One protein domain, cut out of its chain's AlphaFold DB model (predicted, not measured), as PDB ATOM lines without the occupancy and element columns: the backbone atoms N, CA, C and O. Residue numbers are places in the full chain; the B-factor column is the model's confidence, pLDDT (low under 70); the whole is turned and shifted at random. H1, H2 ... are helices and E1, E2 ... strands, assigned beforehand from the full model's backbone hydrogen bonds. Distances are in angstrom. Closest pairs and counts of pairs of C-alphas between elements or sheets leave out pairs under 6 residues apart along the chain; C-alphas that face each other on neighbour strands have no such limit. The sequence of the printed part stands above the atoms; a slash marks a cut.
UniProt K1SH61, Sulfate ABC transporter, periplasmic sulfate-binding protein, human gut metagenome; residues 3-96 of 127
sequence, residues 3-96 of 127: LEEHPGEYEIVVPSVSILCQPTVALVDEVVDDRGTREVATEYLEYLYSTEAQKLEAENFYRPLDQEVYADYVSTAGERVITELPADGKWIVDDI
ATOM      1  N   LEU A   3     152.984 138.904  84.960       91.25
ATOM      2  CA  LEU A   3     151.592 138.698  85.399       91.25
ATOM      3  C   LEU A   3     150.599 139.713  84.801       91.25
ATOM      4  O   LEU A   3     149.424 139.401  84.637       91.25
ATOM      5  N   GLU A   4     151.063 140.921  84.478       89.44
ATOM      6  CA  GLU A   4     150.274 141.987  83.845       89.44
ATOM      7  C   GLU A   4     150.220 141.817  82.320       89.44
ATOM      8  O   GLU A   4     149.171 141.980  81.703       89.44
ATOM      9  N   GLU A   5     151.356 141.465  81.713       91.25
ATOM     10  CA  GLU A   5     151.509 141.308  80.261       91.25
ATOM     11  C   GLU A   5     150.889 140.002  79.743       91.25
ATOM     12  O   GLU A   5     150.388 139.963  78.618       91.25
ATOM     13  N   HIS A   6     150.883 138.948  80.568       92.88
ATOM     14  CA  HIS A   6     150.371 137.614  80.243       92.88
ATOM     15  C   HIS A   6     149.463 137.059  81.361       92.88
ATOM     16  O   HIS A   6     149.849 136.130  82.084       92.88
ATOM     17  N   PRO A   7     148.248 137.613  81.537       91.56
ATOM     18  CA  PRO A   7     147.372 137.247  82.646       91.56
ATOM     19  C   PRO A   7     146.993 135.761  82.639       91.56
ATOM     20  O   PRO A   7     146.437 135.252  81.666       91.56
ATOM     21  N   GLY A   8     147.257 135.072  83.752       92.50
ATOM     22  CA  GLY A   8     146.901 133.663  83.953       92.50
ATOM     23  C   GLY A   8     147.820 132.641  83.275       92.50
ATOM     24  O   GLY A   8     147.572 131.443  83.404       92.50
ATOM     25  N   GLU A   9     148.872 133.077  82.577       96.19
ATOM     26  CA  GLU A   9     149.866 132.170  81.978       96.19
ATOM     27  C   GLU A   9     151.028 131.846  82.926       96.19
ATOM     28  O   GLU A   9     151.681 130.813  82.774       96.19
ATOM     29  N   TYR A  10     151.280 132.716  83.906       95.69
ATOM     30  CA  TYR A  10     152.419 132.617  84.812       95.69
ATOM     31  C   TYR A  10     151.992 132.783  86.268       95.69
ATOM     32  O   TYR A  10     150.975 133.399  86.577       95.69
ATOM     33  N   GLU A  11     152.833 132.272  87.160       94.56
ATOM     34  CA  GLU A  11     152.793 132.517  88.597       94.56
ATOM     35  C   GLU A  11     154.205 132.869  89.079       94.56
ATOM     36  O   GLU A  11     155.203 132.403  88.521       94.56
ATOM     37  N   ILE A  12     154.304 133.698  90.117       94.38
ATOM     38  CA  ILE A  12     155.573 133.989  90.788       94.38
ATOM     39  C   ILE A  12     155.649 133.122  92.039       94.38
ATOM     40  O   ILE A  12     154.817 133.256  92.932       94.38
ATOM     41  N   VAL A  13     156.675 132.278  92.132       95.44
ATOM     42  CA  VAL A  13     156.960 131.473  93.328       95.44
ATOM     43  C   VAL A  13     158.174 132.053  94.046       95.44
ATOM     44  O   VAL A  13     159.300 131.968  93.558       95.44
ATOM     45  N   VAL A  14     157.952 132.639  95.220       95.75
ATOM     46  CA  VAL A  14     158.992 133.256  96.047       95.75
ATOM     47  C   VAL A  14     159.671 132.186  96.920       95.75
ATOM     48  O   VAL A  14     159.048 131.664  97.851       95.75
ATOM     49  N   PRO A  15     160.953 131.845  96.691       96.44
ATOM     50  CA  PRO A  15     161.656 130.831  97.480       96.44
ATOM     51  C   PRO A  15     161.964 131.332  98.894       96.44
ATOM     52  O   PRO A  15     162.041 132.538  99.119       96.44
ATOM     53  N   SER A  16     162.163 130.424  99.857       94.75
ATOM     54  CA  SER A  16     162.509 130.766 101.253       94.75
ATOM     55  C   SER A  16     163.891 131.406 101.415       94.75
ATOM     56  O   SER A  16     164.131 132.123 102.388       94.75
ATOM     57  N   VAL A  17     164.790 131.164 100.461       96.56
ATOM     58  CA  VAL A  17     166.142 131.723 100.406       96.56
ATOM     59  C   VAL A  17     166.355 132.334  99.028       96.56
ATOM     60  O   VAL A  17     165.978 131.734  98.022       96.56
ATOM     61  N   SER A  18     166.961 133.515  98.979       97.06
ATOM     62  CA  SER A  18     167.328 134.187  97.732       97.06
ATOM     63  C   SER A  18     168.571 135.062  97.935       97.06
ATOM     64  O   SER A  18     169.203 135.026  98.993       97.06
ATOM     65  N   ILE A  19     168.938 135.837  96.920       96.69
ATOM     66  CA  ILE A  19     170.064 136.772  96.945       96.69
ATOM     67  C   ILE A  19     169.563 138.221  96.898       96.69
ATOM     68  O   ILE A  19     168.627 138.548  96.169       96.69
ATOM     69  N   LEU A  20     170.180 139.092  97.694       95.81
ATOM     70  CA  LEU A  20     169.967 140.531  97.667       95.81
ATOM     71  C   LEU A  20     170.661 141.108  96.428       95.81
ATOM     72  O   LEU A  20     171.877 141.298  96.403       95.81
ATOM     73  N   CYS A  21     169.878 141.398  95.393       94.12
ATOM     74  CA  CYS A  21     170.355 142.108  94.212       94.12
ATOM     75  C   CYS A  21     170.389 143.615  94.496       94.12
ATOM     76  O   CYS A  21     169.351 144.204  94.785       94.12
ATOM     77  N   GLN A  22     171.565 144.240  94.378       90.94
ATOM     78  CA  GLN A  22     171.761 145.683  94.590       90.94
ATOM     79  C   GLN A  22     172.301 146.327  93.306       90.94
ATOM     80  O   GLN A  22     173.519 146.445  93.151       90.94
ATOM     81  N   PRO A  23     171.429 146.696  92.349       92.56
ATOM     82  CA  PRO A  23     171.847 147.386  91.134       92.56
ATOM     83  C   PRO A  23     172.563 148.696  91.480       92.56
ATOM     84  O   PRO A  23     172.034 149.530  92.210       92.56
ATOM     85  N   THR A  24     173.781 148.871  90.972       93.38
ATOM     86  CA  THR A  24     174.608 150.048  91.260       93.38
ATOM     87  C   THR A  24     174.495 151.090  90.156       93.38
ATOM     88  O   THR A  24     174.596 150.752  88.976       93.38
ATOM     89  N   VAL A  25     174.389 152.361  90.542       96.75
ATOM     90  CA  VAL A  25     174.471 153.524  89.647       96.75
ATOM     91  C   VAL A  25     175.732 154.333  89.955       96.75
ATOM     92  O   VAL A  25     176.204 154.337  91.090       96.75
ATOM     93  N   ALA A  26     176.301 155.000  88.950       97.81
ATOM     94  CA  ALA A  26     177.509 155.805  89.116       97.81
ATOM     95  C   ALA A  26     177.596 156.925  88.074       97.81
ATOM     96  O   ALA A  26     177.087 156.797  86.958       97.81
ATOM     97  N   LEU A  27     178.296 158.005  88.429       97.62
ATOM     98  CA  LEU A  27     178.741 159.007  87.465       97.62
ATOM     99  C   LEU A  27     179.916 158.462  86.658       97.62
ATOM    100  O   LEU A  27     180.794 157.785  87.189       97.62
ATOM    101  N   VAL A  28     179.960 158.820  85.378       98.19
ATOM    102  CA  VAL A  28     181.120 158.569  84.521       98.19
ATOM    103  C   VAL A  28     181.916 159.865  84.423       98.19
ATOM    104  O   VAL A  28     181.615 160.706  83.576       98.19
ATOM    105  N   ASP A  29     182.895 160.032  85.316       98.12
ATOM    106  CA  ASP A  29     183.613 161.299  85.535       98.12
ATOM    107  C   ASP A  29     184.147 161.935  84.246       98.12
ATOM    108  O   ASP A  29     183.834 163.085  83.950       98.12
ATOM    109  N   GLU A  30     184.872 161.163  83.433       98.44
ATOM    110  CA  GLU A  30     185.453 161.648  82.174       98.44
ATOM    111  C   GLU A  30     184.390 162.218  81.221       98.44
ATOM    112  O   GLU A  30     184.588 163.267  80.611       98.44
ATOM    113  N   VAL A  31     183.228 161.564  81.125       98.44
ATOM    114  CA  VAL A  31     182.155 161.957  80.201       98.44
ATOM    115  C   VAL A  31     181.426 163.204  80.693       98.44
ATOM    116  O   VAL A  31     181.083 164.071  79.888       98.44
ATOM    117  N   VAL A  32     181.152 163.295  81.996       98.50
ATOM    118  CA  VAL A  32     180.425 164.447  82.546       98.50
ATOM    119  C   VAL A  32     181.286 165.708  82.582       98.50
ATOM    120  O   VAL A  32     180.739 166.803  82.437       98.50
ATOM    121  N   ASP A  33     182.607 165.560  82.713       98.25
ATOM    122  CA  ASP A  33     183.560 166.667  82.639       98.25
ATOM    123  C   ASP A  33     183.747 167.155  81.198       98.25
ATOM    124  O   ASP A  33     183.662 168.359  80.954       98.25
ATOM    125  N   ASP A  34     183.906 166.243  80.230       98.44
ATOM    126  CA  ASP A  34     184.009 166.582  78.801       98.44
ATOM    127  C   ASP A  34     182.756 167.311  78.287       98.44
ATOM    128  O   ASP A  34     182.838 168.296  77.553       98.44
ATOM    129  N   ARG A  35     181.571 166.867  78.724       98.19
ATOM    130  CA  ARG A  35     180.287 167.431  78.283       98.19
ATOM    131  C   ARG A  35     179.810 168.620  79.113       98.19
ATOM    132  O   ARG A  35     178.803 169.230  78.752       98.19
ATOM    133  N   GLY A  36     180.481 168.941  80.220       98.19
ATOM    134  CA  GLY A  36     180.032 169.973  81.157       98.19
ATOM    135  C   GLY A  36     178.669 169.664  81.790       98.19
ATOM    136  O   GLY A  36     177.906 170.578  82.087       98.19
ATOM    137  N   THR A  37     178.338 168.382  81.972       98.62
ATOM    138  CA  THR A  37     177.035 167.916  82.482       98.62
ATOM    139  C   THR A  37     177.107 167.365  83.903       98.62
ATOM    140  O   THR A  37     176.167 166.708  84.341       98.62
ATOM    141  N   ARG A  38     178.209 167.590  84.631       98.56
ATOM    142  CA  ARG A  38     178.402 167.039  85.982       98.56
ATOM    143  C   ARG A  38     177.262 167.393  86.928       98.56
ATOM    144  O   ARG A  38     176.712 166.495  87.541       98.56
ATOM    145  N   GLU A  39     176.880 168.664  87.000       98.50
ATOM    146  CA  GLU A  39     175.828 169.127  87.913       98.50
ATOM    147  C   GLU A  39     174.491 168.412  87.664       98.50
ATOM    148  O   GLU A  39     173.953 167.781  88.568       98.50
ATOM    149  N   VAL A  40     174.004 168.417  86.417       98.44
ATOM    150  CA  VAL A  40     172.729 167.767  86.068       98.44
ATOM    151  C   VAL A  40     172.781 166.241  86.210       98.44
ATOM    152  O   VAL A  40     171.786 165.629  86.584       98.44
ATOM    153  N   ALA A  41     173.926 165.611  85.931       98.56
ATOM    154  CA  ALA A  41     174.084 164.168  86.085       98.56
ATOM    155  C   ALA A  41     174.135 163.750  87.563       98.56
ATOM    156  O   ALA A  41     173.565 162.719  87.914       98.56
ATOM    157  N   THR A  42     174.791 164.542  88.420       98.44
ATOM    158  CA  THR A  42     174.792 164.323  89.871       98.44
ATOM    159  C   THR A  42     173.374 164.426  90.417       98.44
ATOM    160  O   THR A  42     172.913 163.477  91.043       98.44
ATOM    161  N   GLU A  43     172.661 165.512  90.103       98.44
ATOM    162  CA  GLU A  43     171.278 165.709  90.556       98.44
ATOM    163  C   GLU A  43     170.365 164.569  90.086       98.44
ATOM    164  O   GLU A  43     169.547 164.070  90.850       98.44
ATOM    165  N   TYR A  44     170.537 164.092  88.847       98.25
ATOM    166  CA  TYR A  44     169.783 162.945  88.340       98.25
ATOM    167  C   TYR A  44     169.972 161.689  89.204       98.25
ATOM    168  O   TYR A  44     168.989 161.026  89.528       98.25
ATOM    169  N   LEU A  45     171.211 161.362  89.589       98.00
ATOM    170  CA  LEU A  45     171.481 160.198  90.437       98.00
ATOM    171  C   LEU A  45     171.016 160.406  91.878       98.00
ATOM    172  O   LEU A  45     170.493 159.472  92.476       98.00
ATOM    173  N   GLU A  46     171.185 161.605  92.434       98.00
ATOM    174  CA  GLU A  46     170.697 161.938  93.776       98.00
ATOM    175  C   GLU A  46     169.167 161.847  93.845       98.00
ATOM    176  O   GLU A  46     168.618 161.302  94.804       98.00
ATOM    177  N   TYR A  47     168.475 162.282  92.790       98.25
ATOM    178  CA  TYR A  47     167.021 162.237  92.709       98.25
ATOM    179  C   TYR A  47     166.455 160.811  92.703       98.25
ATOM    180  O   TYR A  47     165.344 160.624  93.199       98.25
ATOM    181  N   LEU A  48     167.207 159.796  92.247       97.88
ATOM    182  CA  LEU A  48     166.797 158.382  92.362       97.88
ATOM    183  C   LEU A  48     166.530 157.971  93.823       97.88
ATOM    184  O   LEU A  48     165.698 157.108  94.084       97.88
ATOM    185  N   TYR A  49     167.177 158.635  94.784       97.12
ATOM    186  CA  TYR A  49     167.009 158.386  96.218       97.12
ATOM    187  C   TYR A  49     165.968 159.294  96.881       97.12
ATOM    188  O   TYR A  49     165.751 159.209  98.090       97.12
ATOM    189  N   SER A  50     165.312 160.171  96.118       98.25
ATOM    190  CA  SER A  50     164.174 160.934  96.621       98.25
ATOM    191  C   SER A  50     162.990 160.007  96.902       98.25
ATOM    192  O   SER A  50     162.773 159.023  96.196       98.25
ATOM    193  N   THR A  51     162.158 160.345  97.886       98.12
ATOM    194  CA  THR A  51     160.940 159.573  98.187       98.12
ATOM    195  C   THR A  51     160.011 159.444  96.970       98.12
ATOM    196  O   THR A  51     159.314 158.444  96.831       98.12
ATOM    197  N   GLU A  52     159.990 160.435  96.072       98.00
ATOM    198  CA  GLU A  52     159.209 160.377  94.829       98.00
ATOM    199  C   GLU A  52     159.738 159.297  93.877       98.00
ATOM    200  O   GLU A  52     158.969 158.444  93.435       98.00
ATOM    201  N   ALA A  53     161.046 159.278  93.616       98.25
ATOM    202  CA  ALA A  53     161.656 158.248  92.781       98.25
ATOM    203  C   ALA A  53     161.557 156.854  93.417       98.25
ATOM    204  O   ALA A  53     161.248 155.891  92.725       98.25
ATOM    205  N   GLN A  54     161.718 156.742  94.737       98.44
ATOM    206  CA  GLN A  54     161.574 155.476  95.463       98.44
ATOM    207  C   GLN A  54     160.141 154.915  95.386       98.44
ATOM    208  O   GLN A  54     159.951 153.702  95.289       98.44
ATOM    209  N   LYS A  55     159.114 155.776  95.363       97.94
ATOM    210  CA  LYS A  55     157.731 155.348  95.082       97.94
ATOM    211  C   LYS A  55     157.582 154.837  93.654       97.94
ATOM    212  O   LYS A  55     157.005 153.772  93.453       97.94
ATOM    213  N   LEU A  56     158.156 155.547  92.681       97.75
ATOM    214  CA  LEU A  56     158.148 155.111  91.286       97.75
ATOM    215  C   LEU A  56     158.865 153.762  91.106       97.75
ATOM    216  O   LEU A  56     158.393 152.912  90.354       97.75
ATOM    217  N   GLU A  57     159.974 153.532  91.810       97.25
ATOM    218  CA  GLU A  57     160.664 152.239  91.844       97.25
ATOM    219  C   GLU A  57     159.730 151.121  92.327       97.25
ATOM    220  O   GLU A  57     159.615 150.093  91.657       97.25
ATOM    221  N   ALA A  58     159.010 151.341  93.431       96.94
ATOM    222  CA  ALA A  58     158.067 150.370  93.984       96.94
ATOM    223  C   ALA A  58     156.870 150.092  93.055       96.94
ATOM    224  O   ALA A  58     156.468 148.936  92.896       96.94
ATOM    225  N   GLU A  59     156.336 151.125  92.395       95.12
ATOM    226  CA  GLU A  59     155.288 151.007  91.367       95.12
ATOM    227  C   GLU A  59     155.757 150.208  90.145       95.12
ATOM    228  O   GLU A  59     154.971 149.489  89.533       95.12
ATOM    229  N   ASN A  60     157.047 150.295  89.816       95.62
ATOM    230  CA  ASN A  60     157.683 149.541  88.734       95.62
ATOM    231  C   ASN A  60     158.342 148.241  89.218       95.62
ATOM    232  O   ASN A  60     159.168 147.660  88.513       95.62
ATOM    233  N   PHE A  61     157.939 147.754  90.392       95.00
ATOM    234  CA  PHE A  61     158.298 146.445  90.931       95.00
ATOM    235  C   PHE A  61     159.773 146.263  91.330       95.00
ATOM    236  O   PHE A  61     160.273 145.137  91.419       95.00
ATOM    237  N   TYR A  62     160.469 147.360  91.623       96.75
ATOM    238  CA  TYR A  62     161.756 147.347  92.315       96.75
ATOM    239  C   TYR A  62     161.542 147.469  93.824       96.75
ATOM    240  O   TYR A  62     160.561 148.045  94.284       96.75
ATOM    241  N   ARG A  63     162.455 146.901  94.619       96.88
ATOM    242  CA  ARG A  63     162.411 147.036  96.082       96.88
ATOM    243  C   ARG A  63     163.112 148.348  96.468       96.88
ATOM    244  O   ARG A  63     164.336 148.387  96.330       96.88
ATOM    245  N   PRO A  64     162.383 149.381  96.929       97.31
ATOM    246  CA  PRO A  64     162.988 150.661  97.282       97.31
ATOM    247  C   PRO A  64     163.876 150.526  98.526       97.31
ATOM    248  O   PRO A  64     163.659 149.669  99.386       97.31
ATOM    249  N   LEU A  65     164.881 151.393  98.622       95.75
ATOM    250  CA  LEU A  65     165.763 151.532  99.778       95.75
ATOM    251  C   LEU A  65     165.095 152.317 100.916       95.75
ATOM    252  O   LEU A  65     165.342 152.022 102.091       95.75
ATOM    253  N   ASP A  66     164.273 153.313 100.569       97.62
ATOM    254  CA  ASP A  66     163.481 154.075 101.536       97.62
ATOM    255  C   ASP A  66     162.563 153.114 102.307       97.62
ATOM    256  O   ASP A  66     161.701 152.452 101.732       97.62
ATOM    257  N   GLN A  67     162.783 153.012 103.619       97.12
ATOM    258  CA  GLN A  67     162.104 152.038 104.474       97.12
ATOM    259  C   GLN A  67     160.620 152.355 104.669       97.12
ATOM    260  O   GLN A  67     159.830 151.432 104.867       97.12
ATOM    261  N   GLU A  68     160.236 153.633 104.617       97.44
ATOM    262  CA  GLU A  68     158.832 154.029 104.727       97.44
ATOM    263  C   GLU A  68     158.092 153.637 103.450       97.44
ATOM    264  O   GLU A  68     157.059 152.973 103.518       97.44
ATOM    265  N   VAL A  69     158.679 153.939 102.285       98.06
ATOM    266  CA  VAL A  69     158.120 153.510 100.996       98.06
ATOM    267  C   VAL A  69     158.099 151.987 100.896       98.06
ATOM    268  O   VAL A  69     157.084 151.425 100.512       98.06
ATOM    269  N   TYR A  70     159.169 151.290 101.283       97.69
ATOM    270  CA  TYR A  70     159.209 149.826 101.263       97.69
ATOM    271  C   TYR A  70     158.044 149.218 102.054       97.69
ATOM    272  O   TYR A  70     157.337 148.350 101.539       97.69
ATOM    273  N   ALA A  71     157.815 149.695 103.282       97.12
ATOM    274  CA  ALA A  71     156.773 149.180 104.166       97.12
ATOM    275  C   ALA A  71     155.355 149.344 103.590       97.12
ATOM    276  O   ALA A  71     154.502 148.483 103.820       97.12
ATOM    277  N   ASP A  72     155.109 150.395 102.804       96.94
ATOM    278  CA  ASP A  72     153.810 150.637 102.169       96.94
ATOM    279  C   ASP A  72     153.446 149.580 101.108       96.94
ATOM    280  O   ASP A  72     152.257 149.338 100.880       96.94
ATOM    281  N   TYR A  73     154.440 148.901 100.520       96.62
ATOM    282  CA  TYR A  73     154.269 147.904  99.450       96.62
ATOM    283  C   TYR A  73     154.444 146.449  99.926       96.62
ATOM    284  O   TYR A  73     154.312 145.520  99.121       96.62
ATOM    285  N   VAL A  74     154.712 146.218 101.219       96.50
ATOM    286  CA  VAL A  74     154.782 144.866 101.804       96.50
ATOM    287  C   VAL A  74     153.408 144.202 101.798       96.50
ATOM    288  O   VAL A  74     152.424 144.742 102.314       96.50
ATOM    289  N   SER A  75     153.351 143.002 101.220       94.38
ATOM    290  CA  SER A  75     152.142 142.187 101.150       94.38
ATOM    291  C   SER A  75     151.700 141.731 102.539       94.38
ATOM    292  O   SER A  75     152.497 141.249 103.341       94.38
ATOM    293  N   THR A  76     150.400 141.818 102.814       88.12
ATOM    294  CA  THR A  76     149.801 141.339 104.072       88.12
ATOM    295  C   THR A  76     149.232 139.924 103.967       88.12
ATOM    296  O   THR A  76     148.845 139.348 104.983       88.12
ATOM    297  N   ALA A  77     149.185 139.353 102.758       83.94
ATOM    298  CA  ALA A  77     148.616 138.030 102.509       83.94
ATOM    299  C   ALA A  77     149.511 136.894 103.035       83.94
ATOM    300  O   ALA A  77     149.013 135.822 103.372       83.94
ATOM    301  N   GLY A  78     150.829 137.121 103.122       78.50
ATOM    302  CA  GLY A  78     151.807 136.111 103.553       78.50
ATOM    303  C   GLY A  78     151.976 134.943 102.573       78.50
ATOM    304  O   GLY A  78     152.625 133.946 102.892       78.50
ATOM    305  N   GLU A  79     151.389 135.046 101.381       88.56
ATOM    306  CA  GLU A  79     151.484 134.035 100.337       88.56
ATOM    307  C   GLU A  79     152.811 134.163  99.587       88.56
ATOM    308  O   GLU A  79     153.275 135.254  99.258       88.56
ATOM    309  N   ARG A  80     153.436 133.018  99.302       92.12
ATOM    310  CA  ARG A  80     154.673 132.953  98.509       92.12
ATOM    311  C   ARG A  80     154.414 132.706  97.027       92.12
ATOM    312  O   ARG A  80     155.357 132.748  96.246       92.12
ATOM    313  N   VAL A  81     153.176 132.383  96.663       93.81
ATOM    314  CA  VAL A  81     152.759 132.134  95.284       93.81
ATOM    315  C   VAL A  81     151.831 133.266  94.885       93.81
ATOM    316  O   VAL A  81     150.783 133.437  95.494       93.81
ATOM    317  N   ILE A  82     152.239 134.048  93.892       92.31
ATOM    318  CA  ILE A  82     151.491 135.202  93.398       92.31
ATOM    319  C   ILE A  82     150.991 134.845  92.001       92.31
ATOM    320  O   ILE A  82     151.781 134.743  91.060       92.31
ATOM    321  N   THR A  83     149.686 134.626  91.875       92.69
ATOM    322  CA  THR A  83     149.028 134.292  90.599       92.69
ATOM    323  C   THR A  83     148.444 135.514  89.898       92.69
ATOM    324  O   THR A  83     148.173 135.475  88.703       92.69
ATOM    325  N   GLU A  84     148.244 136.608  90.633       91.56
ATOM    326  CA  GLU A  84     147.755 137.885  90.121       91.56
ATOM    327  C   GLU A  84     148.375 139.046  90.901       91.56
ATOM    328  O   GLU A  84     148.789 138.888  92.051       91.56
ATOM    329  N   LEU A  85     148.460 140.217  90.271       89.88
ATOM    330  CA  LEU A  85     148.950 141.414  90.943       89.88
ATOM    331  C   LEU A  85     147.953 141.872  92.021       89.88
ATOM    332  O   LEU A  85     146.768 142.028  91.713       89.88
ATOM    333  N   PRO A  86     148.407 142.142  93.258       89.94
ATOM    334  CA  PRO A  86     147.544 142.665  94.310       89.94
ATOM    335  C   PRO A  86     146.910 143.999  93.907       89.94
ATOM    336  O   PRO A  86     147.604 144.942  93.525       89.94
ATOM    337  N   ALA A  87     145.584 144.098  94.022       90.81
ATOM    338  CA  ALA A  87     144.835 145.301  93.644       90.81
ATOM    339  C   ALA A  87     145.164 146.531  94.512       90.81
ATOM    340  O   ALA A  87     144.891 147.661  94.113       90.81
ATOM    341  N   ASP A  88     145.730 146.317  95.700       92.19
ATOM    342  CA  ASP A  88     146.205 147.361  96.611       92.19
ATOM    343  C   ASP A  88     147.665 147.775  96.351       92.19
ATOM    344  O   ASP A  88     148.189 148.628  97.065       92.19
ATOM    345  N   GLY A  89     148.318 147.184  95.342       91.62
ATOM    346  CA  GLY A  89     149.707 147.456  94.976       91.62
ATOM    347  C   GLY A  89     150.749 146.803  95.888       91.62
ATOM    348  O   GLY A  89     151.941 147.007  95.675       91.62
ATOM    349  N   LYS A  90     150.348 146.001  96.884       94.56
ATOM    350  CA  LYS A  90     151.261 145.440  97.893       94.56
ATOM    351  C   LYS A  90     151.823 144.082  97.492       94.56
ATOM    352  O   LYS A  90     151.342 143.031  97.916       94.56
ATOM    353  N   TRP A  91     152.852 144.100  96.654       93.56
ATOM    354  CA  TRP A  91     153.425 142.905  96.029       93.56
ATOM    355  C   TRP A  91     154.685 142.362  96.725       93.56
ATOM    356  O   TRP A  91     155.129 141.256  96.409       93.56
ATOM    357  N   ILE A  92     155.291 143.106  97.659       95.38
ATOM    358  CA  ILE A  92     156.575 142.716  98.251       95.38
ATOM    359  C   ILE A  92     156.363 141.599  99.276       95.38
ATOM    360  O   ILE A  92     155.789 141.810 100.340       95.38
ATOM    361  N   VAL A  93     156.902 140.417  98.978       95.25
ATOM    362  CA  VAL A  93     157.100 139.342  99.960       95.25
ATOM    363  C   VAL A  93     158.457 139.559 100.634       95.25
ATOM    364  O   VAL A  93     159.503 139.544  99.967       95.25
ATOM    365  N   ASP A  94     158.440 139.809 101.941       94.38
ATOM    366  CA  ASP A  94     159.600 140.184 102.761       94.38
ATOM    367  C   ASP A  94     160.105 139.056 103.679       94.38
ATOM    368  O   ASP A  94     161.247 139.102 104.131       94.38
ATOM    369  N   ASP A  95     159.319 137.994 103.864       93.25
ATOM    370  CA  ASP A  95     159.741 136.755 104.524       93.25
ATOM    371  C   ASP A  95     160.681 135.928 103.619       93.25
ATOM    372  O   ASP A  95     160.320 134.889 103.054       93.25
ATOM    373  N   ILE A  96     161.896 136.426 103.394       95.06
ATOM    374  CA  ILE A  96     162.930 135.765 102.589       95.06
ATOM    375  C   ILE A  96     164.265 135.862 103.321       95.06
ATOM    376  O   ILE A  96     164.711 136.945 103.694       95.06
TER     377      ILE A  96
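Overview. This is residues 3 to 96 of the 127 residues of the protein "Sulfate ABC transporter, periplasmic sulfate-binding protein" of human gut metagenome (UniProt K1SH61). With little regular structure, the model is a long, open loop: H1, H2, H3 and H4 follow one another along one side, the extended stretch from E1 to H1 makes the other, and unnamed residues 3 to 16 and 73 to 96 lie at the end away from H1. The printed part has 94 residues, 34 in named elements, in the order E1, H1, H2, H3, H4; the class is mostly helix. It is loose, radius of gyration of the C-alphas 17.2 A, spanning 50 by 28 by 25 A.

Arrangement. H2, residues 38 to 47, and H1, residues 29 to 34, only just touch, only at the corner, with 3 pairs of C-alphas within 8 A, the closest Val 32 and Arg 38 at 4.8 A. H3, residues 51 to 59, is close to H2 but not clearly touching; C-alphas 47 and 53 are closest, 6.7 A. H3 and H4, residues 67 to 72, touch at a steep tilt of 44 degrees, closest C-alphas 55 and 69, 6.2 A. E1, residues 17 to 19, pairs with no named strand. In H1 to H4 every O i to N i+4 pair is within hydrogen-bond range.

Along the chain. H2 spans 14.1 A and H3 12.3 A. E1 begins at C-alpha 17 (166.142, 131.723, 100.406); H4 ends at C-alpha 72 (153.810, 150.637, 102.169).

Size, cuts and confidence. The farthest C-alphas, Asp 34 and Ala 77, are 51.3 A apart. The printed part has no cut, no link is long, and no printed residue is under 70 in pLDDT.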